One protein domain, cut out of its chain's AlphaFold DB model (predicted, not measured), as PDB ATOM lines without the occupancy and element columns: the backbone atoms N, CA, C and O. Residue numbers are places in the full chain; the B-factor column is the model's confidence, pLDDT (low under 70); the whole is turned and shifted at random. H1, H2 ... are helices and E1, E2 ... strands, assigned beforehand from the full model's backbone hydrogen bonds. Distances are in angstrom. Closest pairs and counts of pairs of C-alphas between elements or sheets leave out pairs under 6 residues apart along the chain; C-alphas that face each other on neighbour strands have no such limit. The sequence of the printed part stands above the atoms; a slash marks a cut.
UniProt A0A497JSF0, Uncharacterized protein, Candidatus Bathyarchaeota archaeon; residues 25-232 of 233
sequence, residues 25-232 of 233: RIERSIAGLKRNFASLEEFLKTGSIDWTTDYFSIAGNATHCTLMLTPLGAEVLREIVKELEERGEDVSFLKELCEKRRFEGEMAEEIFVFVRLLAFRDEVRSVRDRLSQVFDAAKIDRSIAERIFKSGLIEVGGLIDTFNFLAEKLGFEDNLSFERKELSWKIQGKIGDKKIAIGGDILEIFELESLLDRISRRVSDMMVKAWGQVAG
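What this domain is: This is residues 25 to 232 of the 233 residues of an uncharacterized protein of Candidatus Bathyarchaeota archaeon (UniProt A0A497JSF0). A four-stranded sheet, E1 to E4, stands at one end of a bundle of three long helices, H4, H5 and H6, and a smaller sheet, E5 to E7, covers H5 and H6 farther along. H1 runs beside the edge strand E1 with its residues 32 to 46, while its residues 25 to 31 stick out free, and the hairpin H2 and H3 packs by H2 on H4. The printed part has 208 residues, with six named helices and seven named strands in the order H1 E1 E2 E3 H2 H3 E4 H4 H5 E5 E6 E7 H6. Both sheets, E1 E2 E3 E4 and E5 E6 E7, are antiparallel, and the class is mixed. The whole is compact, with a radius of gyration of the C-alphas of 18.1 A and spans of 51 by 39 by 27 A.

Where its parts are: The larger sheet holds E1, residues 48 to 52, E2, 56 to 61, E3, 65 to 69, and E4, 102 to 105. H1, residues 25 to 46, begins at C-alpha 25 (24.291, 37.016, -36.325) and is 31.3 A long. H2 is residues 71 to 86 and H3 92 to 100. H4, residues 108 to 140, measures 48.3 A and ends at C-alpha 140 (25.008, 50.362, -17.737); H5, 142 to 169, measures 40.2 A. E5 is residues 175 to 181, E6 184 to 191 and E7 194 to 200. H6, residues 205 to 231, is 38.8 A long and ends at C-alpha 231 (47.145, 12.412, -42.789).

How they stand to each other: E1 E2 E3 and E5 E6 E7 are meanders, each strand the antiparallel neighbour of the one before. N 49 and O 60 are 2.8 A apart, N 57 and O 68 2.8 A, and N 67 and O 103 2.8 A, within hydrogen-bond range. H1 stands at the sheet's level, height 3.4 A. H4 makes two layers with this sheet, over E2 and E3. H2 touches H4, about perpendicular at 88 degrees, closest C-alphas Leu 77 and Leu 118, 6.9 A. H2 and H3 only graze the sheet. H4 touches H5, closest C-alphas Ala 137 and Ala 145, 4.9 A, and H6, Phe 114 and Ala 226, 5.5 A. H5 and H6 are on the same face of E5 E6 E7, in two layers, where N 177 and O 188 are 2.7 A apart and N 187 and O 198 2.8 A. Every O i to N i+4 pair is within hydrogen-bond range in H1, H2, H3 and H5, against 24 of 29 in H4 and 22 of 23 in H6.

The domain as a whole: The C-alphas farthest apart, Thr 63 and Ile 140, are 54.7 A apart. The printed part has no cut, and its links are tight. Mean pLDDT of the printed part is 86.7; residues 25 to 34, 36, 40, 62 and 106 to 108 are under 70.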
ATOM      1  N   ARG A  25      23.466  38.147 -36.783       55.03
ATOM      2  CA  ARG A  25      24.291  37.016 -36.325       55.03
ATOM      3  C   ARG A  25      23.434  35.776 -36.071       55.03
ATOM      4  O   ARG A  25      23.770  34.712 -36.579       55.03
ATOM      5  N   ILE A  26      22.305  35.918 -35.373       52.34
ATOM      6  CA  ILE A  26      21.367  34.815 -35.106       52.34
ATOM      7  C   ILE A  26      20.809  34.240 -36.412       52.34
ATOM      8  O   ILE A  26      20.803  33.023 -36.597       52.34
ATOM      9  N   GLU A  27      20.372  35.087 -37.343       57.53
ATOM     10  CA  GLU A  27      19.854  34.648 -38.642       57.53
ATOM     11  C   GLU A  27      20.916  33.901 -39.455       57.53
ATOM     12  O   GLU A  27      20.625  32.844 -40.022       57.53
ATOM     13  N   ARG A  28      22.163  34.393 -39.460       60.56
ATOM     14  CA  ARG A  28      23.301  33.703 -40.086       60.56
ATOM     15  C   ARG A  28      23.572  32.352 -39.431       60.56
ATOM     16  O   ARG A  28      23.734  31.373 -40.156       60.56
ATOM     17  N   SER A  29      23.555  32.271 -38.101       54.91
ATOM     18  CA  SER A  29      23.718  31.009 -37.371       54.91
ATOM     19  C   SER A  29      22.608  30.011 -37.710       54.91
ATOM     20  O   SER A  29      22.900  28.857 -38.015       54.91
ATOM     21  N   ILE A  30      21.342  30.443 -37.753       60.91
ATOM     22  CA  ILE A  30      20.204  29.586 -38.131       60.91
ATOM     23  C   ILE A  30      20.331  29.115 -39.585       60.91
ATOM     24  O   ILE A  30      20.117  27.937 -39.877       60.91
ATOM     25  N   ALA A  31      20.679  30.010 -40.510       66.00
ATOM     26  CA  ALA A  31      20.880  29.663 -41.915       66.00
ATOM     27  C   ALA A  31      22.075  28.713 -42.109       66.00
ATOM     28  O   ALA A  31      22.022  27.821 -42.955       66.00
ATOM     29  N   GLY A  32      23.140  28.879 -41.323       64.50
ATOM     30  CA  GLY A  32      24.272  27.955 -41.257       64.50
ATOM     31  C   GLY A  32      23.844  26.570 -40.779       64.50
ATOM     32  O   GLY A  32      24.066  25.593 -41.484       64.50
ATOM     33  N   LEU A  33      23.133  26.488 -39.650       63.19
ATOM     34  CA  LEU A  33      22.618  25.222 -39.118       63.19
ATOM     35  C   LEU A  33      21.728  24.496 -40.132       63.19
ATOM     36  O   LEU A  33      21.924  23.309 -40.369       63.19
ATOM     37  N   LYS A  34      20.795  25.202 -40.783       67.62
ATOM     38  CA  LYS A  34      19.929  24.612 -41.818       67.62
ATOM     39  C   LYS A  34      20.721  24.036 -42.990       67.62
ATOM     40  O   LYS A  34      20.401  22.942 -43.445       67.62
ATOM     41  N   ARG A  35      21.747  24.751 -43.464       70.25
ATOM     42  CA  ARG A  35      22.638  24.258 -44.527       70.25
ATOM     43  C   ARG A  35      23.402  23.018 -44.072       70.25
ATOM     44  O   ARG A  35      23.400  22.029 -44.791       70.25
ATOM     45  N   ASN A  36      23.955  23.035 -42.859       68.31
ATOM     46  CA  ASN A  36      24.677  21.893 -42.297       68.31
ATOM     47  C   ASN A  36      23.773  20.653 -42.195       68.31
ATOM     48  O   ASN A  36      24.175  19.569 -42.607       68.31
ATOM     49  N   PHE A  37      22.539  20.809 -41.702       70.75
ATOM     50  CA  PHE A  37      21.574  19.708 -41.641       70.75
ATOM     51  C   PHE A  37      21.213  19.170 -43.025       70.75
ATOM     52  O   PHE A  37      21.170  17.956 -43.193       70.75
ATOM     53  N   ALA A  38      21.003  20.041 -44.017       74.31
ATOM     54  CA  ALA A  38      20.706  19.615 -45.382       74.31
ATOM     55  C   ALA A  38      21.870  18.827 -46.008       74.31
ATOM     56  O   ALA A  38      21.646  17.762 -46.577       74.31
ATOM     57  N   SER A  39      23.111  19.304 -45.851       71.19
ATOM     58  CA  SER A  39      24.309  18.601 -46.334       71.19
ATOM     59  C   SER A  39      24.484  17.229 -45.673       71.19
ATOM     60  O   SER A  39      24.814  16.257 -46.349       71.19
ATOM     61  N   LEU A  40      24.231  17.123 -44.364       69.62
ATOM     62  CA  LEU A  40      24.287  15.850 -43.638       69.62
ATOM     63  C   LEU A  40      23.161  14.895 -44.054       69.62
ATOM     64  O   LEU A  40      23.398  13.701 -44.222       69.62
ATOM     65  N   GLU A  41      21.942  15.403 -44.234       75.69
ATOM     66  CA  GLU A  41      20.806  14.604 -44.698       75.69
ATOM     67  C   GLU A  41      21.057  14.044 -46.105       75.69
ATOM     68  O   GLU A  41      20.771  12.874 -46.367       75.69
ATOM     69  N   GLU A  42      21.637  14.850 -46.996       77.62
ATOM     70  CA  GLU A  42      22.013  14.417 -48.342       77.62
ATOM     71  C   GLU A  42      23.122  13.363 -48.314       77.62
ATOM     72  O   GLU A  42      23.035  12.362 -49.031       77.62
ATOM     73  N   PHE A  43      24.114  13.519 -47.431       74.62
ATOM     74  CA  PHE A  43      25.155  12.514 -47.223       74.62
ATOM     75  C   PHE A  43      24.579  11.174 -46.765       74.62
ATOM     76  O   PHE A  43      24.933  10.136 -47.320       74.62
ATOM     77  N   LEU A  44      23.635  11.181 -45.820       75.06
ATOM     78  CA  LEU A  44      22.968   9.955 -45.370       75.06
ATOM     79  C   LEU A  44      22.162   9.269 -46.485       75.06
ATOM     80  O   LEU A  44      22.006   8.049 -46.457       75.06
ATOM     81  N   LYS A  45      21.649  10.027 -47.462       79.81
ATOM     82  CA  LYS A  45      20.876   9.492 -48.597       79.81
ATOM     83  C   LYS A  45      21.753   8.978 -49.734       79.81
ATOM     84  O   LYS A  45      21.439   7.950 -50.327       79.81
ATOM     85  N   THR A  46      22.804   9.716 -50.075       80.25
ATOM     86  CA  THR A  46      23.560   9.521 -51.325       80.25
ATOM     87  C   THR A  46      24.971   8.995 -51.111       80.25
ATOM     88  O   THR A  46      25.607   8.544 -52.061       80.25
ATOM     89  N   GLY A  47      25.482   9.062 -49.880       74.00
ATOM     90  CA  GLY A  47      26.889   8.825 -49.573       74.00
ATOM     91  C   GLY A  47      27.823   9.933 -50.068       74.00
ATOM     92  O   GLY A  47      29.037   9.762 -49.974       74.00
ATOM     93  N   SER A  48      27.284  11.043 -50.592       80.12
ATOM     94  CA  SER A  48      28.020  12.210 -51.083       80.12
ATOM     95  C   SER A  48      27.812  13.404 -50.159       80.12
ATOM     96  O   SER A  48      26.697  13.686 -49.734       80.12
ATOM     97  N   ILE A  49      28.881  14.135 -49.872       79.75
ATOM     98  CA  ILE A  49      28.857  15.365 -49.085       79.75
ATOM     99  C   ILE A  49      29.254  16.537 -49.984       79.75
ATOM    100  O   ILE A  49      30.253  16.477 -50.700       79.75
ATOM    101  N   ASP A  50      28.482  17.613 -49.912       83.00
ATOM    102  CA  ASP A  50      28.937  18.965 -50.225       83.00
ATOM    103  C   ASP A  50      28.568  19.837 -49.025       83.00
ATOM    104  O   ASP A  50      27.390  20.051 -48.718       83.00
ATOM    105  N   TRP A  51      29.583  20.257 -48.280       79.50
ATOM    106  CA  TRP A  51      29.422  21.028 -47.064       79.50
ATOM    107  C   TRP A  51      30.342  22.235 -47.078       79.50
ATOM    108  O   TRP A  51      31.554  22.123 -46.920       79.50
ATOM    109  N   THR A  52      29.741  23.412 -47.212       83.25
ATOM    110  CA  THR A  52      30.459  24.684 -47.196       83.25
ATOM    111  C   THR A  52      30.025  25.545 -46.014       83.25
ATOM    112  O   THR A  52      28.834  25.775 -45.785       83.25
ATOM    113  N   THR A  53      31.014  26.046 -45.279       80.81
ATOM    114  CA  THR A  53      30.892  26.977 -44.153       80.81
ATOM    115  C   THR A  53      31.763  28.211 -44.398       80.81
ATOM    116  O   THR A  53      32.459  28.310 -45.408       80.81
ATOM    117  N   ASP A  54      31.766  29.146 -43.449       83.75
ATOM    118  CA  ASP A  54      32.651  30.311 -43.505       83.75
ATOM    119  C   ASP A  54      34.135  29.935 -43.309       83.75
ATOM    120  O   ASP A  54      35.015  30.721 -43.661       83.75
ATOM    121  N   TYR A  55      34.437  28.727 -42.811       85.81
ATOM    122  CA  TYR A  55      35.799  28.261 -42.504       85.81
ATOM    123  C   TYR A  55      36.337  27.245 -43.518       85.81
ATOM    124  O   TYR A  55      37.544  27.173 -43.750       85.81
ATOM    125  N   PHE A  56      35.466  26.448 -44.137       87.94
ATOM    126  CA  PHE A  56      35.889  25.379 -45.038       87.94
ATOM    127  C   PHE A  56      34.819  25.010 -46.064       87.94
ATOM    128  O   PHE A  56      33.638  25.305 -45.896       87.94
ATOM    129  N   SER A  57      35.242  24.288 -47.093       88.88
ATOM    130  CA  SER A  57      34.393  23.528 -47.999       88.88
ATOM    131  C   SER A  57      34.885  22.083 -48.031       88.88
ATOM    132  O   SER A  57      36.081  21.843 -48.183       88.88
ATOM    133  N   ILE A  58      33.980  21.130 -47.840       86.75
ATOM    134  CA  ILE A  58      34.221  19.700 -48.015       86.75
ATOM    135  C   ILE A  58      33.333  19.225 -49.153       86.75
ATOM    136  O   ILE A  58      32.117  19.383 -49.089       86.75
ATOM    137  N   ALA A  59      33.933  18.590 -50.150       87.00
ATOM    138  CA  ALA A  59      33.210  17.921 -51.222       87.00
ATOM    139  C   ALA A  59      33.761  16.508 -51.406       87.00
ATOM    140  O   ALA A  59      34.977  16.316 -51.449       87.00
ATOM    141  N   GLY A  60      32.894  15.506 -51.511       83.50
ATOM    142  CA  GLY A  60      33.340  14.127 -51.681       83.50
ATOM    143  C   GLY A  60      32.276  13.090 -51.378       83.50
ATOM    144  O   GLY A  60      31.084  13.370 -51.419       83.50
ATOM    145  N   ASN A  61      32.718  11.883 -51.058       76.81
ATOM    146  CA  ASN A  61      31.882  10.763 -50.659       76.81
ATOM    147  C   ASN A  61      32.476  10.037 -49.443       76.81
ATOM    148  O   ASN A  61      33.495  10.454 -48.898       76.81
ATOM    149  N   ALA A  62      31.844   8.940 -49.027       67.94
ATOM    150  CA  ALA A  62      32.275   8.144 -47.875       67.94
ATOM    151  C   ALA A  62      33.733   7.635 -47.941       67.94
ATOM    152  O   ALA A  62      34.300   7.313 -46.905       67.94
ATOM    153  N   THR A  63      34.333   7.553 -49.133       73.19
ATOM    154  CA  THR A  63      35.688   7.009 -49.335       73.19
ATOM    155  C   THR A  63      36.730   8.044 -49.712       73.19
ATOM    156  O   THR A  63      37.903   7.782 -49.521       73.19
ATOM    157  N   HIS A  64      36.339   9.175 -50.294       82.38
ATOM    158  CA  HIS A  64      37.257  10.198 -50.785       82.38
ATOM    159  C   HIS A  64      36.630  11.562 -50.581       82.38
ATOM    160  O   HIS A  64      35.509  11.792 -51.044       82.38
ATOM    161  N   CYS A  65      37.355  12.497 -49.976       84.69
ATOM    162  CA  CYS A  65      36.908  13.879 -49.952       84.69
ATOM    163  C   CYS A  65      38.040  14.879 -50.170       84.69
ATOM    164  O   CYS A  65      39.221  14.617 -49.940       84.69
ATOM    165  N   THR A  66      37.638  16.038 -50.674       88.69
ATOM    166  CA  THR A  66      38.465  17.226 -50.796       88.69
ATOM    167  C   THR A  66      38.040  18.201 -49.714       88.69
ATOM    168  O   THR A  66      36.894  18.649 -49.699       88.69
ATOM    169  N   LEU A  67      38.977  18.557 -48.844       89.88
ATOM    170  CA  LEU A  67      38.858  19.675 -47.924       89.88
ATOM    171  C   LEU A  67      39.519  20.902 -48.550       89.88
ATOM    172  O   LEU A  67      40.668  20.842 -48.984       89.88
ATOM    173  N   MET A  68      38.826  22.033 -48.534       92.69
ATOM    174  CA  MET A  68      39.380  23.347 -48.836       92.69
ATOM    175  C   MET A  68      39.149  24.288 -47.660       92.69
ATOM    176  O   MET A  68      38.016  24.464 -47.220       92.69
ATOM    177  N   LEU A  69      40.203  24.932 -47.167       92.00
ATOM    178  CA  LEU A  69      40.080  25.979 -46.157       92.00
ATOM    179  C   LEU A  69      39.770  27.319 -46.824       92.00
ATOM    180  O   LEU A  69      40.425  27.724 -47.790       92.00
ATOM    181  N   THR A  70      38.810  28.051 -46.267       91.62
ATOM    182  CA  THR A  70      38.609  29.457 -46.627       91.62
ATOM    183  C   THR A  70      39.768  30.302 -46.074       91.62
ATOM    184  O   THR A  70      40.548  29.831 -45.238       91.62
ATOM    185  N   PRO A  71      39.912  31.575 -46.490       90.94
ATOM    186  CA  PRO A  71      40.877  32.478 -45.866       90.94
ATOM    187  C   PRO A  71      40.720  32.570 -44.341       90.94
ATOM    188  O   PRO A  71      41.731  32.546 -43.644       90.94
ATOM    189  N   LEU A  72      39.474  32.596 -43.848       88.69
ATOM    190  CA  LEU A  72      39.163  32.639 -42.419       88.69
ATOM    191  C   LEU A  72      39.537  31.327 -41.717       88.69
ATOM    192  O   LEU A  72      40.217  31.353 -40.698       88.69
ATOM    193  N   GLY A  73      39.178  30.167 -42.279       90.38
ATOM    194  CA  GLY A  73      39.572  28.879 -41.696       90.38
ATOM    195  C   GLY A  73      41.089  28.690 -41.639       90.38
ATOM    196  O   GLY A  73      41.616  28.169 -40.659       90.38
ATOM    197  N   ALA A  74      41.811  29.176 -42.653       91.94
ATOM    198  CA  ALA A  74      43.270  29.163 -42.653       91.94
ATOM    199  C   ALA A  74      43.873  30.104 -41.596       91.94
ATOM    200  O   ALA A  74      44.942  29.809 -41.073       91.94
ATOM    201  N   GLU A  75      43.226  31.229 -41.287       91.56
ATOM    202  CA  GLU A  75      43.643  32.135 -40.212       91.56
ATOM    203  C   GLU A  75      43.465  31.488 -38.838       91.56
ATOM    204  O   GLU A  75      44.432  31.420 -38.080       91.56
ATOM    205  N   VAL A  76      42.289  30.909 -38.574       90.62
ATOM    206  CA  VAL A  76      42.023  30.160 -37.335       90.62
ATOM    207  C   VAL A  76      43.044  29.031 -37.160       90.62
ATOM    208  O   VAL A  76      43.632  28.887 -36.089       90.62
ATOM    209  N   LEU A  77      43.326  28.265 -38.222       92.50
ATOM    210  CA  LEU A  77      44.325  27.196 -38.159       92.50
ATOM    211  C   LEU A  77      45.736  27.734 -37.869       92.50
ATOM    212  O   LEU A  77      46.462  27.121 -37.092       92.50
ATOM    213  N   ARG A  78      46.132  28.884 -38.435       93.25
ATOM    214  CA  ARG A  78      47.456  29.483 -38.170       93.25
ATOM    215  C   ARG A  78      47.640  29.867 -36.709       93.25
ATOM    216  O   ARG A  78      48.739  29.716 -36.186       93.25
ATOM    217  N   GLU A  79      46.599  30.366 -36.054       92.12
ATOM    218  CA  GLU A  79      46.664  30.692 -34.626       92.12
ATOM    219  C   GLU A  79      46.901  29.437 -33.779       92.12
ATOM    220  O   GLU A  79      47.706  29.464 -32.850       92.12
ATOM    221  N   ILE A  80      46.250  28.327 -34.137       91.50
ATOM    222  CA  ILE A  80      46.420  27.029 -33.472       91.50
ATOM    223  C   ILE A  80      47.827  26.480 -33.721       91.50
ATOM    224  O   ILE A  80      48.493  26.060 -32.780       91.50
ATOM    225  N   VAL A  81      48.306  26.534 -34.968       93.44
ATOM    226  CA  VAL A  81      49.680  26.159 -35.332       93.44
ATOM    227  C   VAL A  81      50.683  26.935 -34.491       93.44
ATOM    228  O   VAL A  81      51.534  26.326 -33.857       93.44
ATOM    229  N   LYS A  82      50.545  28.263 -34.419       93.19
ATOM    230  CA  LYS A  82      51.444  29.113 -33.639       93.19
ATOM    231  C   LYS A  82      51.465  28.720 -32.157       93.19
ATOM    232  O   LYS A  82      52.539  28.605 -31.581       93.19
ATOM    233  N   GLU A  83      50.299  28.487 -31.553       91.38
ATOM    234  CA  GLU A  83      50.193  28.047 -30.153       91.38
ATOM    235  C   GLU A  83      50.911  26.709 -29.916       91.38
ATOM    236  O   GLU A  83      51.616  26.541 -28.921       91.38
ATOM    237  N   LEU A  84      50.735  25.750 -30.824       91.81
ATOM    238  CA  LEU A  84      51.361  24.433 -30.740       91.81
ATOM    239  C   LEU A  84      52.883  24.507 -30.948       91.81
ATOM    240  O   LEU A  84      53.631  23.852 -30.224       91.81
ATOM    241  N   GLU A  85      53.361  25.358 -31.858       93.06
ATOM    242  CA  GLU A  85      54.796  25.607 -32.042       93.06
ATOM    243  C   GLU A  85      55.449  26.212 -30.802       93.06
ATOM    244  O   GLU A  85      56.532  25.789 -30.401       93.06
ATOM    245  N   GLU A  86      54.790  27.184 -30.168       93.31
ATOM    246  CA  GLU A  86      55.269  27.803 -28.927       93.31
ATOM    247  C   GLU A  86      55.391  26.779 -27.784       93.31
ATOM    248  O   GLU A  86      56.174  26.972 -26.853       93.31
ATOM    249  N   ARG A  87      54.657  25.663 -27.875       91.00
ATOM    250  CA  ARG A  87      54.727  24.521 -26.956       91.00
ATOM    251  C   ARG A  87      55.750  23.452 -27.366       91.00
ATOM    252  O   ARG A  87      55.975  22.527 -26.590       91.00
ATOM    253  N   GLY A  88      56.382  23.582 -28.532       88.56
ATOM    254  CA  GLY A  88      57.368  22.632 -29.055       88.56
ATOM    255  C   GLY A  88      56.773  21.396 -29.737       88.56
ATOM    256  O   GLY A  88      57.478  20.402 -29.887       88.56
ATOM    257  N   GLU A  89      55.500  21.441 -30.131       87.75
ATOM    258  CA  GLU A  89      54.840  20.354 -30.863       87.75
ATOM    259  C   GLU A  89      55.276  20.357 -32.340       87.75
ATOM    260  O   GLU A  89      55.449  21.419 -32.948       87.75
ATOM    261  N   ASP A  90      55.412  19.177 -32.951       87.06
ATOM    262  CA  ASP A  90      55.596  19.087 -34.403       87.06
ATOM    263  C   ASP A  90      54.259  19.340 -35.107       87.06
ATOM    264  O   ASP A  90      53.319  18.554 -35.011       87.06
ATOM    265  N   VAL A  91      54.185  20.464 -35.817       90.00
ATOM    266  CA  VAL A  91      53.004  20.895 -36.580       90.00
ATOM    267  C   VAL A  91      53.321  21.164 -38.046       90.00
ATOM    268  O   VAL A  91      52.603  21.904 -38.725       90.00
ATOM    269  N   SER A  92      54.405  20.571 -38.554       87.44
ATOM    270  CA  SER A  92      54.817  20.671 -39.961       87.44
ATOM    271  C   SER A  92      53.669  20.351 -40.929       87.44
ATOM    272  O   SER A  92      53.436  21.084 -41.891       87.44
ATOM    273  N   PHE A  93      52.872  19.337 -40.605       83.44
ATOM    274  CA  PHE A  93      51.707  18.920 -41.381       83.44
ATOM    275  C   PHE A  93      50.550  19.941 -41.374       83.44
ATOM    276  O   PHE A  93      49.917  20.167 -42.406       83.44
ATOM    277  N   LEU A  94      50.274  20.613 -40.247       89.06
ATOM    278  CA  LEU A  94      49.220  21.639 -40.183       89.06
ATOM    279  C   LEU A  94      49.646  22.900 -40.934       89.06
ATOM    280  O   LEU A  94      48.816  23.551 -41.569       89.06
ATOM    281  N   LYS A  95      50.941  23.234 -40.893       90.12
ATOM    282  CA  LYS A  95      51.505  24.337 -41.681       90.12
ATOM    283  C   LYS A  95      51.327  24.111 -43.170       90.12
ATOM    284  O   LYS A  95      50.887  25.018 -43.873       90.12
ATOM    285  N   GLU A  96      51.603  22.898 -43.635       89.19
ATOM    286  CA  GLU A  96      51.385  22.531 -45.029       89.19
ATOM    287  C   GLU A  96      49.916  22.737 -45.432       89.19
ATOM    288  O   GLU A  96      49.636  23.341 -46.472       89.19
ATOM    289  N   LEU A  97      48.967  22.335 -44.578       88.56
ATOM    290  CA  LEU A  97      47.547  22.602 -44.806       88.56
ATOM    291  C   LEU A  97      47.223  24.110 -44.798       88.56
ATOM    292  O   LEU A  97      46.453  24.563 -45.645       88.56
ATOM    293  N   CYS A  98      47.804  24.914 -43.901       88.19
ATOM    294  CA  CYS A  98      47.634  26.377 -43.896       88.19
ATOM    295  C   CYS A  98      48.099  27.046 -45.200       88.19
ATOM    296  O   CYS A  98      47.524  28.062 -45.619       88.19
ATOM    297  N   GLU A  99      49.168  26.523 -45.799       88.75
ATOM    298  CA  GLU A  99      49.772  27.041 -47.026       88.75
ATOM    299  C   GLU A  99      48.986  26.603 -48.259       88.75
ATOM    300  O   GLU A  99      48.546  27.448 -49.043       88.75
ATOM    301  N   LYS A 100      48.751  25.294 -48.399       89.94
ATOM    302  CA  LYS A 100      48.038  24.716 -49.545       89.94
ATOM    303  C   LYS A 100      46.546  25.024 -49.518       89.94
ATOM    304  O   LYS A 100      45.922  25.093 -50.574       89.94
ATOM    305  N   ARG A 101      45.972  25.182 -48.317       90.38
ATOM    306  CA  ARG A 101      44.531  25.357 -48.042       90.38
ATOM    307  C   ARG A 101      43.650  24.294 -48.688       90.38
ATOM    308  O   ARG A 101      42.455  24.509 -48.860       90.38
ATOM    309  N   ARG A 102      44.239  23.165 -49.065       91.00
ATOM    310  CA  ARG A 102      43.585  22.074 -49.763       91.00
ATOM    311  C   ARG A 102      44.198  20.767 -49.308       91.00
ATOM    312  O   ARG A 102      45.420  20.657 -49.220       91.00
ATOM    313  N   PHE A 103      43.336  19.793 -49.084       87.19
ATOM    314  CA  PHE A 103      43.698  18.419 -48.809       87.19
ATOM    315  C   PHE A 103      42.754  17.488 -49.567       87.19
ATOM    316  O   PHE A 103      41.564  17.772 -49.687       87.19
ATOM    317  N   GLU A 104      43.296  16.392 -50.082       86.75
ATOM    318  CA  GLU A 104      42.548  15.306 -50.710       86.75
ATOM    319  C   GLU A 104      42.943  14.014 -50.005       86.75
ATOM    320  O   GLU A 104      44.135  13.728 -49.892       86.75
ATOM    321  N   GLY A 105      41.965  13.252 -49.517       78.00
ATOM    322  CA  GLY A 105      42.259  12.024 -48.785       78.00
ATOM    323  C   GLY A 105      41.068  11.094 -48.599       78.00
ATOM    324  O   GLY A 105      39.920  11.438 -48.897       78.00
ATOM    325  N   GLU A 106      41.378   9.896 -48.105       69.38
ATOM    326  CA  GLU A 106      40.462   8.759 -48.024       69.38
ATOM    327  C   GLU A 106      39.769   8.619 -46.656       69.38
ATOM    328  O   GLU A 106      39.730   7.530 -46.113       69.38
ATOM    329  N   MET A 107      39.261   9.687 -46.031       66.75
ATOM    330  CA  MET A 107      38.707   9.585 -44.662       66.75
ATOM    331  C   MET A 107      37.713  10.716 -44.353       66.75
ATOM    332  O   MET A 107      38.061  11.756 -43.793       66.75
ATOM    333  N   ALA A 108      36.453  10.551 -44.773       66.56
ATOM    334  CA  ALA A 108      35.449  11.605 -44.624       66.56
ATOM    335  C   ALA A 108      35.137  11.925 -43.147       66.56
ATOM    336  O   ALA A 108      35.006  13.101 -42.810       66.56
ATOM    337  N   GLU A 109      35.051  10.921 -42.262       74.38
ATOM    338  CA  GLU A 109      34.693  11.123 -40.846       74.38
ATOM    339  C   GLU A 109      35.774  11.897 -40.081       74.38
ATOM    340  O   GLU A 109      35.468  12.876 -39.402       74.38
ATOM    341  N   GLU A 110      37.039  11.527 -40.241       79.75
ATOM    342  CA  GLU A 110      38.184  12.171 -39.597       79.75
ATOM    343  C   GLU A 110      38.327  13.622 -40.070       79.75
ATOM    344  O   GLU A 110      38.568  14.530 -39.268       79.75
ATOM    345  N   ILE A 111      38.084  13.869 -41.360       82.44
ATOM    346  CA  ILE A 111      38.061  15.222 -41.921       82.44
ATOM    347  C   ILE A 111      36.905  16.030 -41.328       82.44
ATOM    348  O   ILE A 111      37.113  17.194 -40.976       82.44
ATOM    349  N   PHE A 112      35.720  15.437 -41.139       80.00
ATOM    350  CA  PHE A 112      34.615  16.113 -40.449       80.00
ATOM    351  C   PHE A 112      34.963  16.480 -39.009       80.00
ATOM    352  O   PHE A 112      34.677  17.602 -38.583       80.00
ATOM    353  N   VAL A 113      35.595  15.573 -38.260       85.44
ATOM    354  CA  VAL A 113      36.031  15.846 -36.883       85.44
ATOM    355  C   VAL A 113      37.041  16.994 -36.863       85.44
ATOM    356  O   VAL A 113      36.885  17.937 -36.084       85.44
ATOM    357  N   PHE A 114      38.025  16.971 -37.764       88.88
ATOM    358  CA  PHE A 114      39.026  18.029 -37.889       88.88
ATOM    359  C   PHE A 114      38.400  19.398 -38.182       88.88
ATOM    360  O   PHE A 114      38.672  20.376 -37.481       88.88
ATOM    361  N   VAL A 115      37.519  19.497 -39.181       85.94
ATOM    362  CA  VAL A 115      36.902  20.792 -39.501       85.94
ATOM    363  C   VAL A 115      35.908  21.251 -38.441       85.94
ATOM    364  O   VAL A 115      35.721  22.456 -38.249       85.94
ATOM    365  N   ARG A 116      35.285  20.317 -37.710       87.50
ATOM    366  CA  ARG A 116      34.425  20.672 -36.584       87.50
ATOM    367  C   ARG A 116      35.241  21.289 -35.456       87.50
ATOM    368  O   ARG A 116      34.770  22.275 -34.897       87.50
ATOM    369  N   LEU A 117      36.440  20.777 -35.167       91.81
ATOM    370  CA  LEU A 117      37.369  21.384 -34.203       91.81
ATOM    371  C   LEU A 117      37.758  22.812 -34.609       91.81
ATOM    372  O   LEU A 117      37.765  23.697 -33.755       91.81
ATOM    373  N   LEU A 118      38.012  23.056 -35.901       88.50
ATOM    374  CA  LEU A 118      38.293  24.403 -36.417       88.50
ATOM    375  C   LEU A 118      37.139  25.374 -36.154       88.50
ATOM    376  O   LEU A 118      37.351  26.443 -35.586       88.50
ATOM    377  N   ALA A 119      35.917  24.998 -36.532       85.88
ATOM    378  CA  ALA A 119      34.742  25.832 -36.281       85.88
ATOM    379  C   ALA A 119      34.489  26.013 -34.773       85.88
ATOM    380  O   ALA A 119      34.196  27.110 -34.306       85.88
ATOM    381  N   PHE A 120      34.660  24.943 -33.995       90.88
ATOM    382  CA  PHE A 120      34.457  24.951 -32.551       90.88
ATOM    383  C   PHE A 120      35.421  25.907 -31.834       90.88
ATOM    384  O   PHE A 120      35.019  26.602 -30.903       90.88
ATOM    385  N   ARG A 121      36.674  26.006 -32.294       90.62
ATOM    386  CA  ARG A 121      37.658  26.957 -31.759       90.62
ATOM    387  C   ARG A 121      37.161  28.403 -31.825       90.62
ATOM    388  O   ARG A 121      37.313  29.145 -30.854       90.62
ATOM    389  N   ASP A 122      36.577  28.798 -32.951       87.25
ATOM    390  CA  ASP A 122      36.067  30.157 -33.128       87.25
ATOM    391  C   ASP A 122      34.758  30.389 -32.356       87.25
ATOM    392  O   ASP A 122      34.566  31.441 -31.748       87.25
ATOM    393  N   GLU A 123      33.892  29.376 -32.263       89.00
ATOM    394  CA  GLU A 123      32.687  29.439 -31.426       89.00
ATOM    395  C   GLU A 123      33.026  29.669 -29.944       89.00
ATOM    396  O   GLU A 123      32.413  30.522 -29.298       89.00
ATOM    397  N   VAL A 124      34.042  28.975 -29.416       93.12
ATOM    398  CA  VAL A 124      34.533  29.179 -28.042       93.12
ATOM    399  C   VAL A 124      35.001  30.621 -27.836       93.12
ATOM    400  O   VAL A 124      34.654  31.240 -26.826       93.12
ATOM    401  N   ARG A 125      35.739  31.189 -28.799       90.00
ATOM    402  CA  ARG A 125      36.163  32.597 -28.770       90.00
ATOM    403  C   ARG A 125      34.962  33.541 -28.778       90.00
ATOM    404  O   ARG A 125      34.879  34.413 -27.920       90.00
ATOM    405  N   SER A 126      34.004  33.323 -29.676       88.00
ATOM    406  CA  SER A 126      32.802  34.153 -29.800       88.00
ATOM    407  C   SER A 126      31.958  34.173 -28.524       88.00
ATOM    408  O   SER A 126      31.434  35.222 -28.140       88.00
ATOM    409  N   VAL A 127      31.812  33.025 -27.854       89.69
ATOM    410  CA  VAL A 127      31.090  32.945 -26.577       89.69
ATOM    411  C   VAL A 127      31.873  33.635 -25.469       89.69
ATOM    412  O   VAL A 127      31.275  34.373 -24.690       89.69
ATOM    413  N   ARG A 128      33.199  33.468 -25.414       91.44
ATOM    414  CA  ARG A 128      34.045  34.176 -24.444       91.44
ATOM    415  C   ARG A 128      33.922  35.693 -24.600       91.44
ATOM    416  O   ARG A 128      33.664  36.375 -23.618       91.44
ATOM    417  N   ASP A 129      34.012  36.208 -25.823       88.06
ATOM    418  CA  ASP A 129      33.896  37.645 -26.086       88.06
ATOM    419  C   ASP A 129      32.503  38.177 -25.688       88.06
ATOM    420  O   ASP A 129      32.377  39.267 -25.129       88.06
ATOM    421  N   ARG A 130      31.441  37.381 -25.894       85.19
ATOM    422  CA  ARG A 130      30.083  37.696 -25.409       85.19
ATOM    423  C   ARG A 130      29.959  37.670 -23.887       85.19
ATOM    424  O   ARG A 130      29.230  38.494 -23.337       85.19
ATOM    425  N   LEU A 131      30.644  36.758 -23.201       89.19
ATOM    426  CA  LEU A 131      30.697  36.755 -21.738       89.19
ATOM    427  C   LEU A 131      31.397  38.015 -21.216       89.19
ATOM    428  O   LEU A 131      30.879  38.643 -20.292       89.19
ATOM    429  N   SER A 132      32.467  38.470 -21.871       86.69
ATOM    430  CA  SER A 132      33.139  39.722 -21.507       86.69
ATOM    431  C   SER A 132      32.212  40.939 -21.643       86.69
ATOM    432  O   SER A 132      32.212  41.820 -20.780       86.69
ATOM    433  N   GLN A 133      31.338  40.963 -22.659       86.12
ATOM    434  CA  GLN A 133      30.332  42.024 -22.842       86.12
ATOM    435  C   GLN A 133      29.310  42.106 -21.698       86.12
ATOM    436  O   GLN A 133      28.713  43.165 -21.487       86.12
ATOM    437  N   VAL A 134      29.103  41.031 -20.928       86.12
ATOM    438  CA  VAL A 134      28.208  41.060 -19.761       86.12
ATOM    439  C   VAL A 134      28.706  42.064 -18.722       86.12
ATOM    440  O   VAL A 134      27.890  42.782 -18.144       86.12
ATOM    441  N   PHE A 135      30.021  42.169 -18.507       83.19
ATOM    442  CA  PHE A 135      30.587  43.137 -17.564       83.19
ATOM    443  C   PHE A 135      30.350  44.576 -18.000       83.19
ATOM    444  O   PHE A 135      30.031  45.431 -17.172       83.19
ATOM    445  N   ASP A 136      30.487  44.850 -19.293       82.62
ATOM    446  CA  ASP A 136      30.233  46.183 -19.826       82.62
ATOM    447  C   ASP A 136      28.751  46.533 -19.744       82.62
ATOM    448  O   ASP A 136      28.403  47.615 -19.269       82.62
ATOM    449  N   ALA A 137      27.872  45.583 -20.070       81.31
ATOM    450  CA  ALA A 137      26.438  45.747 -19.884       81.31
ATOM    451  C   ALA A 137      26.067  45.969 -18.408       81.31
ATOM    452  O   ALA A 137      25.230  46.820 -18.120       81.31
ATOM    453  N   ALA A 138      26.713  45.277 -17.463       81.12
ATOM    454  CA  ALA A 138      26.415  45.391 -16.034       81.12
ATOM    455  C   ALA A 138      26.714  46.787 -15.464       81.12
ATOM    456  O   ALA A 138      26.057  47.206 -14.510       81.12
ATOM    457  N   LYS A 139      27.658  47.528 -16.064       80.75
ATOM    458  CA  LYS A 139      27.957  48.929 -15.709       80.75
ATOM    459  C   LYS A 139      26.844  49.896 -16.130       80.75
ATOM    460  O   LYS A 139      26.759  50.991 -15.581       80.75
ATOM    461  N   ILE A 140      26.030  49.513 -17.113       83.38
ATOM    462  CA  ILE A 140      25.008  50.362 -17.737       83.38
ATOM    463  C   ILE A 140      23.608  49.963 -17.258       83.38
ATOM    464  O   ILE A 140      22.863  50.802 -16.756       83.38
ATOM    465  N   ASP A 141      23.247  48.687 -17.410       83.19
ATOM    466  CA  ASP A 141      21.935  48.138 -17.074       83.19
ATOM    467  C   ASP A 141      22.050  46.659 -16.667       83.19
ATOM    468  O   ASP A 141      22.366  45.768 -17.465       83.19
ATOM    469  N   ARG A 142      21.714  46.386 -15.403       83.94
ATOM    470  CA  ARG A 142      21.738  45.038 -14.827       83.94
ATOM    471  C   ARG A 142      20.792  44.068 -15.540       83.94
ATOM    472  O   ARG A 142      21.154  42.913 -15.738       83.94
ATOM    473  N   SER A 143      19.604  44.506 -15.948       82.94
ATOM    474  CA  SER A 143      18.650  43.639 -16.646       82.94
ATOM    475  C   SER A 143      19.145  43.251 -18.038       82.94
ATOM    476  O   SER A 143      18.816  42.155 -18.500       82.94
ATOM    477  N   ILE A 144      19.888  44.124 -18.723       83.12
ATOM    478  CA  ILE A 144      20.514  43.791 -20.010       83.12
ATOM    479  C   ILE A 144      21.634  42.774 -19.780       83.12
ATOM    480  O   ILE A 144      21.652  41.739 -20.451       83.12
ATOM    481  N   ALA A 145      22.502  43.009 -18.792       83.31
ATOM    482  CA  ALA A 145      23.575  42.084 -18.434       83.31
ATOM    483  C   ALA A 145      23.046  40.681 -18.106       83.31
ATOM    484  O   ALA A 145      23.527  39.692 -18.653       83.31
ATOM    485  N   GLU A 146      21.990  40.585 -17.294       87.50
ATOM    486  CA  GLU A 146      21.355  39.310 -16.945       87.50
ATOM    487  C   GLU A 146      20.786  38.578 -18.172       87.50
ATOM    488  O   GLU A 146      20.844  37.350 -18.239       87.50
ATOM    489  N   ARG A 147      20.262  39.297 -19.174       84.12
ATOM    490  CA  ARG A 147      19.767  38.687 -20.423       84.12
ATOM    491  C   ARG A 147      20.899  38.159 -21.295       84.12
ATOM    492  O   ARG A 147      20.796  37.033 -21.781       84.12
ATOM    493  N   ILE A 148      21.960  38.946 -21.472       84.44
ATOM    494  CA  ILE A 148      23.151  38.525 -22.224       84.44
ATOM    495  C   ILE A 148      23.763  37.303 -21.541       84.44
ATOM    496  O   ILE A 148      24.020  36.298 -22.197       84.44
ATOM    497  N   PHE A 149      23.888  37.340 -20.215       87.62
ATOM    498  CA  PHE A 149      24.446  36.239 -19.448       87.62
ATOM    499  C   PHE A 149      23.614  34.958 -19.559       87.62
ATOM    500  O   PHE A 149      24.167  33.888 -19.800       87.62
ATOM    501  N   LYS A 150      22.279  35.052 -19.480       86.69
ATOM    502  CA  LYS A 150      21.388  33.901 -19.712       86.69
ATOM    503  C   LYS A 150      21.597  33.270 -21.087       86.69
ATOM    504  O   LYS A 150      21.601  32.044 -21.180       86.69
ATOM    505  N   SER A 151      21.769  34.084 -22.130       84.94
ATOM    506  CA  SER A 151      22.103  33.589 -23.472       84.94
ATOM    507  C   SER A 151      23.476  32.917 -23.485       84.94
ATOM    508  O   SER A 151      23.592  31.783 -23.936       84.94
ATOM    509  N   GLY A 152      24.488  33.565 -22.902       86.69
ATOM    510  CA  GLY A 152      25.841  33.023 -22.790       86.69
ATOM    511  C   GLY A 152      25.877  31.661 -22.093       86.69
ATOM    512  O   GLY A 152      26.515  30.743 -22.593       86.69
ATOM    513  N   LEU A 153      25.122  31.474 -21.004       89.12
ATOM    514  CA  LEU A 153      25.027  30.181 -20.313       89.12
ATOM    515  C   LEU A 153      24.410  29.074 -21.180       89.12
ATOM    516  O   LEU A 153      24.783  27.914 -21.035       89.12
ATOM    517  N   ILE A 154      23.462  29.394 -22.066       85.81
ATOM    518  CA  ILE A 154      22.905  28.408 -23.008       85.81
ATOM    519  C   ILE A 154      23.982  27.977 -24.004       85.81
ATOM    520  O   ILE A 154      24.153  26.784 -24.245       85.81
ATOM    521  N   GLU A 155      24.723  28.942 -24.543       88.31
ATOM    522  CA  GLU A 155      25.791  28.682 -25.508       88.31
ATOM    523  C   GLU A 155      26.943  27.893 -24.879       88.31
ATOM    524  O   GLU A 155      27.398  26.922 -25.474       88.31
ATOM    525  N   VAL A 156      27.341  28.219 -23.644       92.00
ATOM    526  CA  VAL A 156      28.323  27.437 -22.872       92.00
ATOM    527  C   VAL A 156      27.896  25.973 -22.750       92.00
ATOM    528  O   VAL A 156      28.730  25.089 -22.926       92.00
ATOM    529  N   GLY A 157      26.611  25.701 -22.505       89.88
ATOM    530  CA  GLY A 157      26.093  24.331 -22.478       89.88
ATOM    531  C   GLY A 157      26.303  23.598 -23.805       89.88
ATOM    532  O   GLY A 157      26.881  22.517 -23.819       89.88
ATOM    533  N   GLY A 158      25.934  24.229 -24.925       88.44
ATOM    534  CA  GLY A 158      26.157  23.652 -26.257       88.44
ATOM    535  C   GLY A 158      27.638  23.465 -26.607       88.44
ATOM    536  O   GLY A 158      28.003  22.490 -27.273       88.44
ATOM    537  N   LEU A 159      28.512  24.362 -26.133       94.25
ATOM    538  CA  LEU A 159      29.956  24.212 -26.295       94.25
ATOM    539  C   LEU A 159      30.503  23.032 -25.488       94.25
ATOM    540  O   LEU A 159      31.354  22.306 -25.992       94.25
ATOM    541  N   ILE A 160      30.017  22.822 -24.263       96.12
ATOM    542  CA  ILE A 160      30.406  21.683 -23.423       96.12
ATOM    543  C   ILE A 160      29.968  20.364 -24.061       96.12
ATOM    544  O   ILE A 160      30.780  19.445 -24.160       96.12
ATOM    545  N   ASP A 161      28.736  20.290 -24.563       91.75
ATOM    546  CA  ASP A 161      28.242  19.098 -25.260       91.75
ATOM    547  C   ASP A 161      29.095  18.790 -26.501       91.75
ATOM    548  O   ASP A 161      29.507  17.650 -26.719       91.75
ATOM    549  N   THR A 162      29.432  19.824 -27.281       92.81
ATOM    550  CA  THR A 162      30.320  19.688 -28.445       92.81
ATOM    551  C   THR A 162      31.721  19.235 -28.034       92.81
ATOM    552  O   THR A 162      32.282  18.339 -28.665       92.81
ATOM    553  N   PHE A 163      32.294  19.832 -26.988       97.00
ATOM    554  CA  PHE A 163      33.616  19.474 -26.478       97.00
ATOM    555  C   PHE A 163      33.676  18.003 -26.065       97.00
ATOM    556  O   PHE A 163      34.584  17.294 -26.492       97.00
ATOM    557  N   ASN A 164      32.694  17.537 -25.291       95.94
ATOM    558  CA  ASN A 164      32.619  16.147 -24.847       95.94
ATOM    559  C   ASN A 164      32.501  15.186 -26.033       95.94
ATOM    560  O   ASN A 164      33.213  14.187 -26.082       95.94
ATOM    561  N   PHE A 165      31.648  15.508 -27.010       93.88
ATOM    562  CA  PHE A 165      31.500  14.706 -28.225       93.88
ATOM    563  C   PHE A 165      32.821  14.585 -28.999       93.88
ATOM    564  O   PHE A 165      33.215  13.487 -29.389       93.88
ATOM    565  N   LEU A 166      33.522  15.704 -29.211       94.69
ATOM    566  CA  LEU A 166      34.802  15.718 -29.923       94.69
ATOM    567  C   LEU A 166      35.891  14.971 -29.143       94.69
ATOM    568  O   LEU A 166      36.666  14.227 -29.742       94.69
ATOM    569  N   ALA A 167      35.922  15.127 -27.818       96.56
ATOM    570  CA  ALA A 167      36.832  14.398 -26.948       96.56
ATOM    571  C   ALA A 167      36.622  12.885 -27.057       96.56
ATOM    572  O   ALA A 167      37.569  12.156 -27.351       96.56
ATOM    573  N   GLU A 168      35.379  12.430 -26.894       94.31
ATOM    574  CA  GLU A 168      35.006  11.020 -27.002       94.31
ATOM    575  C   GLU A 168      35.384  10.453 -28.374       94.31
ATOM    576  O   GLU A 168      36.049   9.419 -28.454       94.31
ATOM    577  N   LYS A 169      35.037  11.165 -29.455       91.44
ATOM    578  CA  LYS A 169      35.345  10.749 -30.831       91.44
ATOM    579  C   LYS A 169      36.833  10.578 -31.088       91.44
ATOM    580  O   LYS A 169      37.234   9.676 -31.817       91.44
ATOM    581  N   LEU A 170      37.650  11.407 -30.455       94.19
ATOM    582  CA  LEU A 170      39.100  11.344 -30.562       94.19
ATOM    583  C   LEU A 170      39.729  10.472 -29.472       94.19
ATOM    584  O   LEU A 170      40.951  10.442 -29.360       94.19
ATOM    585  N   GLY A 171      38.949   9.755 -28.660       94.62
ATOM    586  CA  GLY A 171      39.457   8.876 -27.602       94.62
ATOM    587  C   GLY A 171      40.201   9.619 -26.490       94.62
ATOM    588  O   GLY A 171      41.146   9.085 -25.911       94.62
ATOM    589  N   PHE A 172      39.839  10.873 -26.247       96.38
ATOM    590  CA  PHE A 172      40.245  11.621 -25.069       96.38
ATOM    591  C   PHE A 172      39.283  11.319 -23.921       96.38
ATOM    592  O   PHE A 172      38.078  11.204 -24.120       96.38
ATOM    593  N   GLU A 173      39.800  11.230 -22.698       96.69
ATOM    594  CA  GLU A 173      38.951  10.999 -21.526       96.69
ATOM    595  C   GLU A 173      38.310  12.290 -20.978       96.69
ATOM    596  O   GLU A 173      37.639  12.257 -19.946       96.69
ATOM    597  N   ASP A 174      38.565  13.438 -21.608       98.00
ATOM    598  CA  ASP A 174      37.982  14.724 -21.242       98.00
ATOM    599  C   ASP A 174      36.446  14.642 -21.229       98.00
ATOM    600  O   ASP A 174      35.827  14.166 -22.176       98.00
ATOM    601  N   ASN A 175      35.827  15.097 -20.139       97.62
ATOM    602  CA  ASN A 175      34.373  15.104 -20.009       97.62
ATOM    603  C   ASN A 175      33.946  16.126 -18.957       97.62
ATOM    604  O   ASN A 175      34.503  16.162 -17.854       97.62
ATOM    605  N   LEU A 176      32.943  16.932 -19.285       98.19
ATOM    606  CA  LEU A 176      32.376  17.966 -18.437       98.19
ATOM    607  C   LEU A 176      30.859  17.802 -18.334       98.19
ATOM    608  O   LEU A 176      30.160  17.588 -19.314       98.19
ATOM    609  N   SER A 177      30.336  17.982 -17.134       97.56
ATOM    610  CA  SER A 177      28.908  18.138 -16.870       97.56
ATOM    611  C   SER A 177      28.602  19.611 -16.645       97.56
ATOM    612  O   SER A 177      29.409  20.319 -16.035       97.56
ATOM    613  N   PHE A 178      27.439  20.058 -17.112       97.06
ATOM    614  CA  PHE A 178      26.972  21.426 -16.941       97.06
ATOM    615  C   PHE A 178      25.558  21.453 -16.374       97.06
ATOM    616  O   PHE A 178      24.623  20.891 -16.941       97.06
ATOM    617  N   GLU A 179      25.404  22.148 -15.256       95.75
ATOM    618  CA  GLU A 179      24.124  22.412 -14.617       95.75
ATOM    619  C   GLU A 179      23.917  23.927 -14.578       95.75
ATOM    620  O   GLU A 179      24.809  24.671 -14.168       95.75
ATOM    621  N   ARG A 180      22.729  24.399 -14.964       91.12
ATOM    622  CA  ARG A 180      22.354  25.813 -14.830       91.12
ATOM    623  C   ARG A 180      20.965  25.968 -14.237       91.12
ATOM    624  O   ARG A 180      20.054  25.197 -14.537       91.12
ATOM    625  N   LYS A 181      20.788  27.016 -13.436       89.62
ATOM    626  CA  LYS A 181      19.500  27.432 -12.880       89.62
ATOM    627  C   LYS A 181      19.437  28.952 -12.857       89.62
ATOM    628  O   LYS A 181      20.129  29.589 -12.068       89.62
ATOM    629  N   GLU A 182      18.580  29.525 -13.697       86.75
ATOM    630  CA  GLU A 182      18.479  30.978 -13.896       86.75
ATOM    631  C   GLU A 182      19.827  31.615 -14.270       86.75
ATOM    632  O   GLU A 182      20.279  31.453 -15.402       86.75
ATOM    633  N   LEU A 183      20.442  32.337 -13.329       87.00
ATOM    634  CA  LEU A 183      21.741  33.003 -13.453       87.00
ATOM    635  C   LEU A 183      22.854  32.237 -12.729       87.00
ATOM    636  O   LEU A 183      23.983  32.690 -12.710       87.00
ATOM    637  N   SER A 184      22.551  31.103 -12.102       92.88
ATOM    638  CA  SER A 184      23.553  30.267 -11.444       92.88
ATOM    639  C   SER A 184      23.945  29.095 -12.328       92.88
ATOM    640  O   SER A 184      23.132  28.585 -13.110       92.88
ATOM    641  N   TRP A 185      25.189  28.659 -12.192       95.88
ATOM    642  CA  TRP A 185      25.769  27.607 -13.005       95.88
ATOM    643  C   TRP A 185      26.799  26.798 -12.216       95.88
ATOM    644  O   TRP A 185      27.369  27.257 -11.224       95.88
ATOM    645  N   LYS A 186      27.022  25.563 -12.656       97.88
ATOM    646  CA  LYS A 186      27.979  24.630 -12.068       97.88
ATOM    647  C   LYS A 186      28.525  23.713 -13.152       97.88
ATOM    648  O   LYS A 186      27.764  23.157 -13.940       97.88
ATOM    649  N   ILE A 187      29.847  23.564 -13.180       98.06
ATOM    650  CA  ILE A 187      30.567  22.709 -14.126       98.06
ATOM    651  C   ILE A 187      31.498  21.778 -13.358       98.06
ATOM    652  O   ILE A 187      32.294  22.211 -12.520       98.06
ATOM    653  N   GLN A 188      31.409  20.485 -13.651       98.31
ATOM    654  CA  GLN A 188      32.232  19.459 -13.012       98.31
ATOM    655  C   GLN A 188      32.741  18.455 -14.036       98.31
ATOM    656  O   GLN A 188      32.021  18.121 -14.969       98.31
ATOM    657  N   GLY A 189      33.947  17.924 -13.844       97.81
ATOM    658  CA  GLY A 189      34.498  16.908 -14.738       97.81
ATOM    659  C   GLY A 189      36.018  16.920 -14.774       97.81
ATOM    660  O   GLY A 189      36.663  17.148 -13.746       97.81
ATOM    661  N   LYS A 190      36.601  16.685 -15.950       97.44
ATOM    662  CA  LYS A 190      38.050  16.739 -16.169       97.44
ATOM    663  C   LYS A 190      38.403  17.251 -17.563       97.44
ATOM    664  O   LYS A 190      37.698  16.964 -18.526       97.44
ATOM    665  N   ILE A 191      39.512  17.986 -17.633       97.06
ATOM    666  CA  ILE A 191      40.186  18.349 -18.885       97.06
ATOM    667  C   ILE A 191      41.653  17.930 -18.759       97.06
ATOM    668  O   ILE A 191      42.377  18.487 -17.920       97.06
ATOM    669  N   GLY A 192      42.091  16.961 -19.559       93.25
ATOM    670  CA  GLY A 192      43.332  16.219 -19.349       93.25
ATOM    671  C   GLY A 192      43.395  15.672 -17.923       93.25
ATOM    672  O   GLY A 192      42.404  15.168 -17.391       93.25
ATOM    673  N   ASP A 193      44.533  15.864 -17.261       92.56
ATOM    674  CA  ASP A 193      44.749  15.355 -15.901       92.56
ATOM    675  C   ASP A 193      44.127  16.214 -14.796       92.56
ATOM    676  O   ASP A 193      44.073  15.788 -13.640       92.56
ATOM    677  N   LYS A 194      43.659  17.439 -15.094       95.19
ATOM    678  CA  LYS A 194      43.111  18.305 -14.035       95.19
ATOM    679  C   LYS A 194      41.596  18.223 -13.953       95.19
ATOM    680  O   LYS A 194      40.882  18.571 -14.898       95.19
ATOM    681  N   LYS A 195      41.136  17.880 -12.752       97.06
ATOM    682  CA  LYS A 195      39.739  17.927 -12.331       97.06
ATOM    683  C   LYS A 195      39.188  19.355 -12.403       97.06
ATOM    684  O   LYS A 195      39.866  20.307 -12.021       97.06
ATOM    685  N   ILE A 196      37.954  19.478 -12.875       97.69
ATOM    686  CA  ILE A 196      37.165  20.709 -12.916       97.69
ATOM    687  C   ILE A 196      36.030  20.579 -11.901       97.69
ATOM    688  O   ILE A 196      35.334  19.563 -11.866       97.69
ATOM    689  N   ALA A 197      35.859  21.597 -11.063       97.00
ATOM    690  CA  ALA A 197      34.733  21.735 -10.148       97.00
ATOM    691  C   ALA A 197      34.552  23.223  -9.837       97.00
ATOM    692  O   ALA A 197      35.042  23.713  -8.824       97.00
ATOM    693  N   ILE A 198      33.900  23.929 -10.755       96.69
ATOM    694  CA  ILE A 198      33.650  25.369 -10.666       96.69
ATOM    695  C   ILE A 198      32.146  25.635 -10.701       96.69
ATOM    696  O   ILE A 198      31.355  24.804 -11.150       96.69
ATOM    697  N   GLY A 199      31.738  26.788 -10.201       94.81
ATOM    698  CA  GLY A 199      30.348  27.212 -10.196       94.81
ATOM    699  C   GLY A 199      30.234  28.618  -9.642       94.81
ATOM    700  O   GLY A 199      31.139  29.086  -8.953       94.81
ATOM    701  N   GLY A 200      29.121  29.267  -9.937       94.12
ATOM    702  CA  GLY A 200      28.882  30.635  -9.510       94.12
ATOM    703  C   GLY A 200      27.635  31.216 -10.148       94.12
ATOM    704  O   GLY A 200      26.745  30.486 -10.599       94.12
ATOM    705  N   ASP A 201      27.580  32.537 -10.170       92.88
ATOM    706  CA  ASP A 201      26.558  33.331 -10.819       92.88
ATOM    707  C   ASP A 201      27.169  34.312 -11.839       92.88
ATOM    708  O   ASP A 201      28.174  34.007 -12.488       92.88
ATOM    709  N   ILE A 202      26.501  35.442 -12.067       87.69
ATOM    710  CA  ILE A 202      26.930  36.489 -12.997       87.69
ATOM    711  C   ILE A 202      28.211  37.198 -12.528       87.69
ATOM    712  O   ILE A 202      28.920  37.779 -13.344       87.69
ATOM    713  N   LEU A 203      28.528  37.173 -11.232       87.75
ATOM    714  CA  LEU A 203      29.737  37.793 -10.689       87.75
ATOM    715  C   LEU A 203      30.986  36.936 -10.929       87.75
ATOM    716  O   LEU A 203      32.090  37.468 -11.031       87.75
ATOM    717  N   GLU A 204      30.812  35.627 -11.092       91.25
ATOM    718  CA  GLU A 204      31.877  34.650 -11.319       91.25
ATOM    719  C   GLU A 204      32.104  34.335 -12.809       91.25
ATOM    720  O   GLU A 204      32.679  33.304 -13.149       91.25
ATOM    721  N   ILE A 205      31.702  35.220 -13.728       88.75
ATOM    722  CA  ILE A 205      31.891  35.023 -15.181       88.75
ATOM    723  C   ILE A 205      33.348  34.729 -15.560       88.75
ATOM    724  O   ILE A 205      33.591  33.937 -16.467       88.75
ATOM    725  N   PHE A 206      34.322  35.301 -14.851       90.25
ATOM    726  CA  PHE A 206      35.740  35.046 -15.121       90.25
ATOM    727  C   PHE A 206      36.133  33.568 -14.961       90.25
ATOM    728  O   PHE A 206      37.025  33.094 -15.665       90.25
ATOM    729  N   GLU A 207      35.449  32.812 -14.096       93.56
ATOM    730  CA  GLU A 207      35.658  31.364 -13.967       93.56
ATOM    731  C   GLU A 207      35.171  30.618 -15.224       93.56
ATOM    732  O   GLU A 207      35.826  29.678 -15.684       93.56
ATOM    733  N   LEU A 208      34.067  31.068 -15.836       92.50
ATOM    734  CA  LEU A 208      33.599  30.549 -17.128       92.50
ATOM    735  C   LEU A 208      34.561  30.907 -18.260       92.50
ATOM    736  O   LEU A 208      34.912  30.036 -19.051       92.50
ATOM    737  N   GLU A 209      35.016  32.159 -18.335       92.44
ATOM    738  CA  GLU A 209      35.980  32.585 -19.356       92.44
ATOM    739  C   GLU A 209      37.292  31.797 -19.258       92.44
ATOM    740  O   GLU A 209      37.822  31.347 -20.277       92.44
ATOM    741  N   SER A 210      37.786  31.564 -18.037       94.06
ATOM    742  CA  SER A 210      38.982  30.754 -17.790       94.06
ATOM    743  C   SER A 210      38.793  29.299 -18.227       94.06
ATOM    744  O   SER A 210      39.683  28.710 -18.852       94.06
ATOM    745  N   LEU A 211      37.621  28.712 -17.959       96.00
ATOM    746  CA  LEU A 211      37.295  27.374 -18.449       96.00
ATOM    747  C   LEU A 211      37.253  27.329 -19.981       96.00
ATOM    748  O   LEU A 211      37.819  26.405 -20.562       96.00
ATOM    749  N   LEU A 212      36.610  28.301 -20.633       95.62
ATOM    750  CA  LEU A 212      36.534  28.367 -22.095       95.62
ATOM    751  C   LEU A 212      37.921  28.514 -22.726       95.62
ATOM    752  O   LEU A 212      38.212  27.847 -23.714       95.62
ATOM    753  N   ASP A 213      38.810  29.309 -22.133       93.50
ATOM    754  CA  ASP A 213      40.204  29.402 -22.574       93.50
ATOM    755  C   ASP A 213      40.936  28.059 -22.440       93.50
ATOM    756  O   ASP A 213      41.695  27.644 -23.317       93.50
ATOM    757  N   ARG A 214      40.650  27.310 -21.374       95.12
ATOM    758  CA  ARG A 214      41.207  25.972 -21.187       95.12
ATOM    759  C   ARG A 214      40.654  24.947 -22.178       95.12
ATOM    760  O   ARG A 214      41.430  24.133 -22.674       95.12
ATOM    761  N   ILE A 215      39.355  24.990 -22.476       96.50
ATOM    762  CA  ILE A 215      38.729  24.194 -23.543       96.50
ATOM    763  C   ILE A 215      39.384  24.541 -24.881       96.50
ATOM    764  O   ILE A 215      39.809  23.643 -25.599       96.50
ATOM    765  N   SER A 216      39.550  25.831 -25.173       94.06
ATOM    766  CA  SER A 216      40.203  26.329 -26.384       94.06
ATOM    767  C   SER A 216      41.601  25.726 -26.562       94.06
ATOM    768  O   SER A 216      41.875  25.126 -27.597       94.06
ATOM    769  N   ARG A 217      42.459  25.769 -25.534       92.69
ATOM    770  CA  ARG A 217      43.795  25.137 -25.585       92.69
ATOM    771  C   ARG A 217      43.726  23.623 -25.762       92.69
ATOM    772  O   ARG A 217      44.531  23.049 -26.488       92.69
ATOM    773  N   ARG A 218      42.758  22.965 -25.116       95.12
ATOM    774  CA  ARG A 218      42.572  21.516 -25.253       95.12
ATOM    775  C   ARG A 218      42.158  21.117 -26.673       95.12
ATOM    776  O   ARG A 218      42.573  20.065 -27.149       95.12
ATOM    777  N   VAL A 219      41.403  21.969 -27.366       93.81
ATOM    778  CA  VAL A 219      41.058  21.785 -28.785       93.81
ATOM    779  C   VAL A 219      42.309  21.766 -29.666       93.81
ATOM    780  O   VAL A 219      42.343  20.991 -30.616       93.81
ATOM    781  N   SER A 220      43.360  22.528 -29.337       93.00
ATOM    782  CA  SER A 220      44.644  22.459 -30.054       93.00
ATOM    783  C   SER A 220      45.237  21.042 -30.016       93.00
ATOM    784  O   SER A 220      45.649  20.520 -31.049       93.00
ATOM    785  N   ASP A 221      45.214  20.382 -28.850       92.94
ATOM    786  CA  ASP A 221      45.697  18.996 -28.698       92.94
ATOM    787  C   ASP A 221      44.850  18.018 -29.524       92.94
ATOM    788  O   ASP A 221      45.359  17.108 -30.181       92.94
ATOM    789  N   MET A 222      43.530  18.210 -29.497       94.75
ATOM    790  CA  MET A 222      42.585  17.407 -30.270       94.75
ATOM    791  C   MET A 222      42.796  17.584 -31.775       94.75
ATOM    792  O   MET A 222      42.676  16.612 -32.514       94.75
ATOM    793  N   MET A 223      43.159  18.786 -32.229       91.94
ATOM    794  CA  MET A 223      43.463  19.063 -33.634       91.94
ATOM    795  C   MET A 223      44.701  18.330 -34.133       91.94
ATOM    796  O   MET A 223      44.669  17.800 -35.243       91.94
ATOM    797  N   VAL A 224      45.758  18.255 -33.321       89.75
ATOM    798  CA  VAL A 224      46.948  17.445 -33.634       89.75
ATOM    799  C   VAL A 224      46.548  15.986 -33.836       89.75
ATOM    800  O   VAL A 224      46.870  15.397 -34.865       89.75
ATOM    801  N   LYS A 225      45.774  15.422 -32.900       91.31
ATOM    802  CA  LYS A 225      45.320  14.027 -32.991       91.31
ATOM    803  C   LYS A 225      44.410  13.781 -34.195       91.31
ATOM    804  O   LYS A 225      44.615  12.811 -34.917       91.31
ATOM    805  N   ALA A 226      43.426  14.653 -34.410       90.38
ATOM    806  CA  ALA A 226      42.487  14.543 -35.522       90.38
ATOM    807  C   ALA A 226      43.218  14.596 -36.865       90.38
ATOM    808  O   ALA A 226      42.941  13.797 -37.753       90.38
ATOM    809  N   TRP A 227      44.189  15.498 -37.016       87.81
ATOM    810  CA  TRP A 227      44.942  15.575 -38.259       87.81
ATOM    811  C   TRP A 227      45.911  14.407 -38.454       87.81
ATOM    812  O   TRP A 227      46.032  13.936 -39.578       87.81
ATOM    813  N   GLY A 228      46.559  13.904 -37.397       84.50
ATOM    814  CA  GLY A 228      47.371  12.682 -37.488       84.50
ATOM    815  C   GLY A 228      46.566  11.510 -38.060       84.50
ATOM    816  O   GLY A 228      47.008  10.836 -38.987       84.50
ATOM    817  N   GLN A 229      45.308  11.365 -37.623       85.81
ATOM    818  CA  GLN A 229      44.376  10.392 -38.203       85.81
ATOM    819  C   GLN A 229      44.096  10.669 -39.687       85.81
ATOM    820  O   GLN A 229      44.201   9.750 -40.486       85.81
ATOM    821  N   VAL A 230      43.812  11.920 -40.076       81.25
ATOM    822  CA  VAL A 230      43.538  12.305 -41.478       81.25
ATOM    823  C   VAL A 230      44.736  12.073 -42.406       81.25
ATOM    824  O   VAL A 230      44.571  11.584 -43.523       81.25
ATOM    825  N   ALA A 231      45.935  12.453 -41.974       75.88
ATOM    826  CA  ALA A 231      47.145  12.412 -42.789       75.88
ATOM    827  C   ALA A 231      47.897  11.070 -42.705       75.88
ATOM    828  O   ALA A 231      48.859  10.873 -43.447       75.88
ATOM    829  N   GLY A 232      47.455  10.144 -41.845       71.81
ATOM    830  CA  GLY A 232      48.086   8.836 -41.660       71.81
ATOM    831  C   GLY A 232      49.458   8.915 -40.982       71.81
ATOM    832  O   GLY A 232      50.351   8.141 -41.338       71.81
TER     833      GLY A 232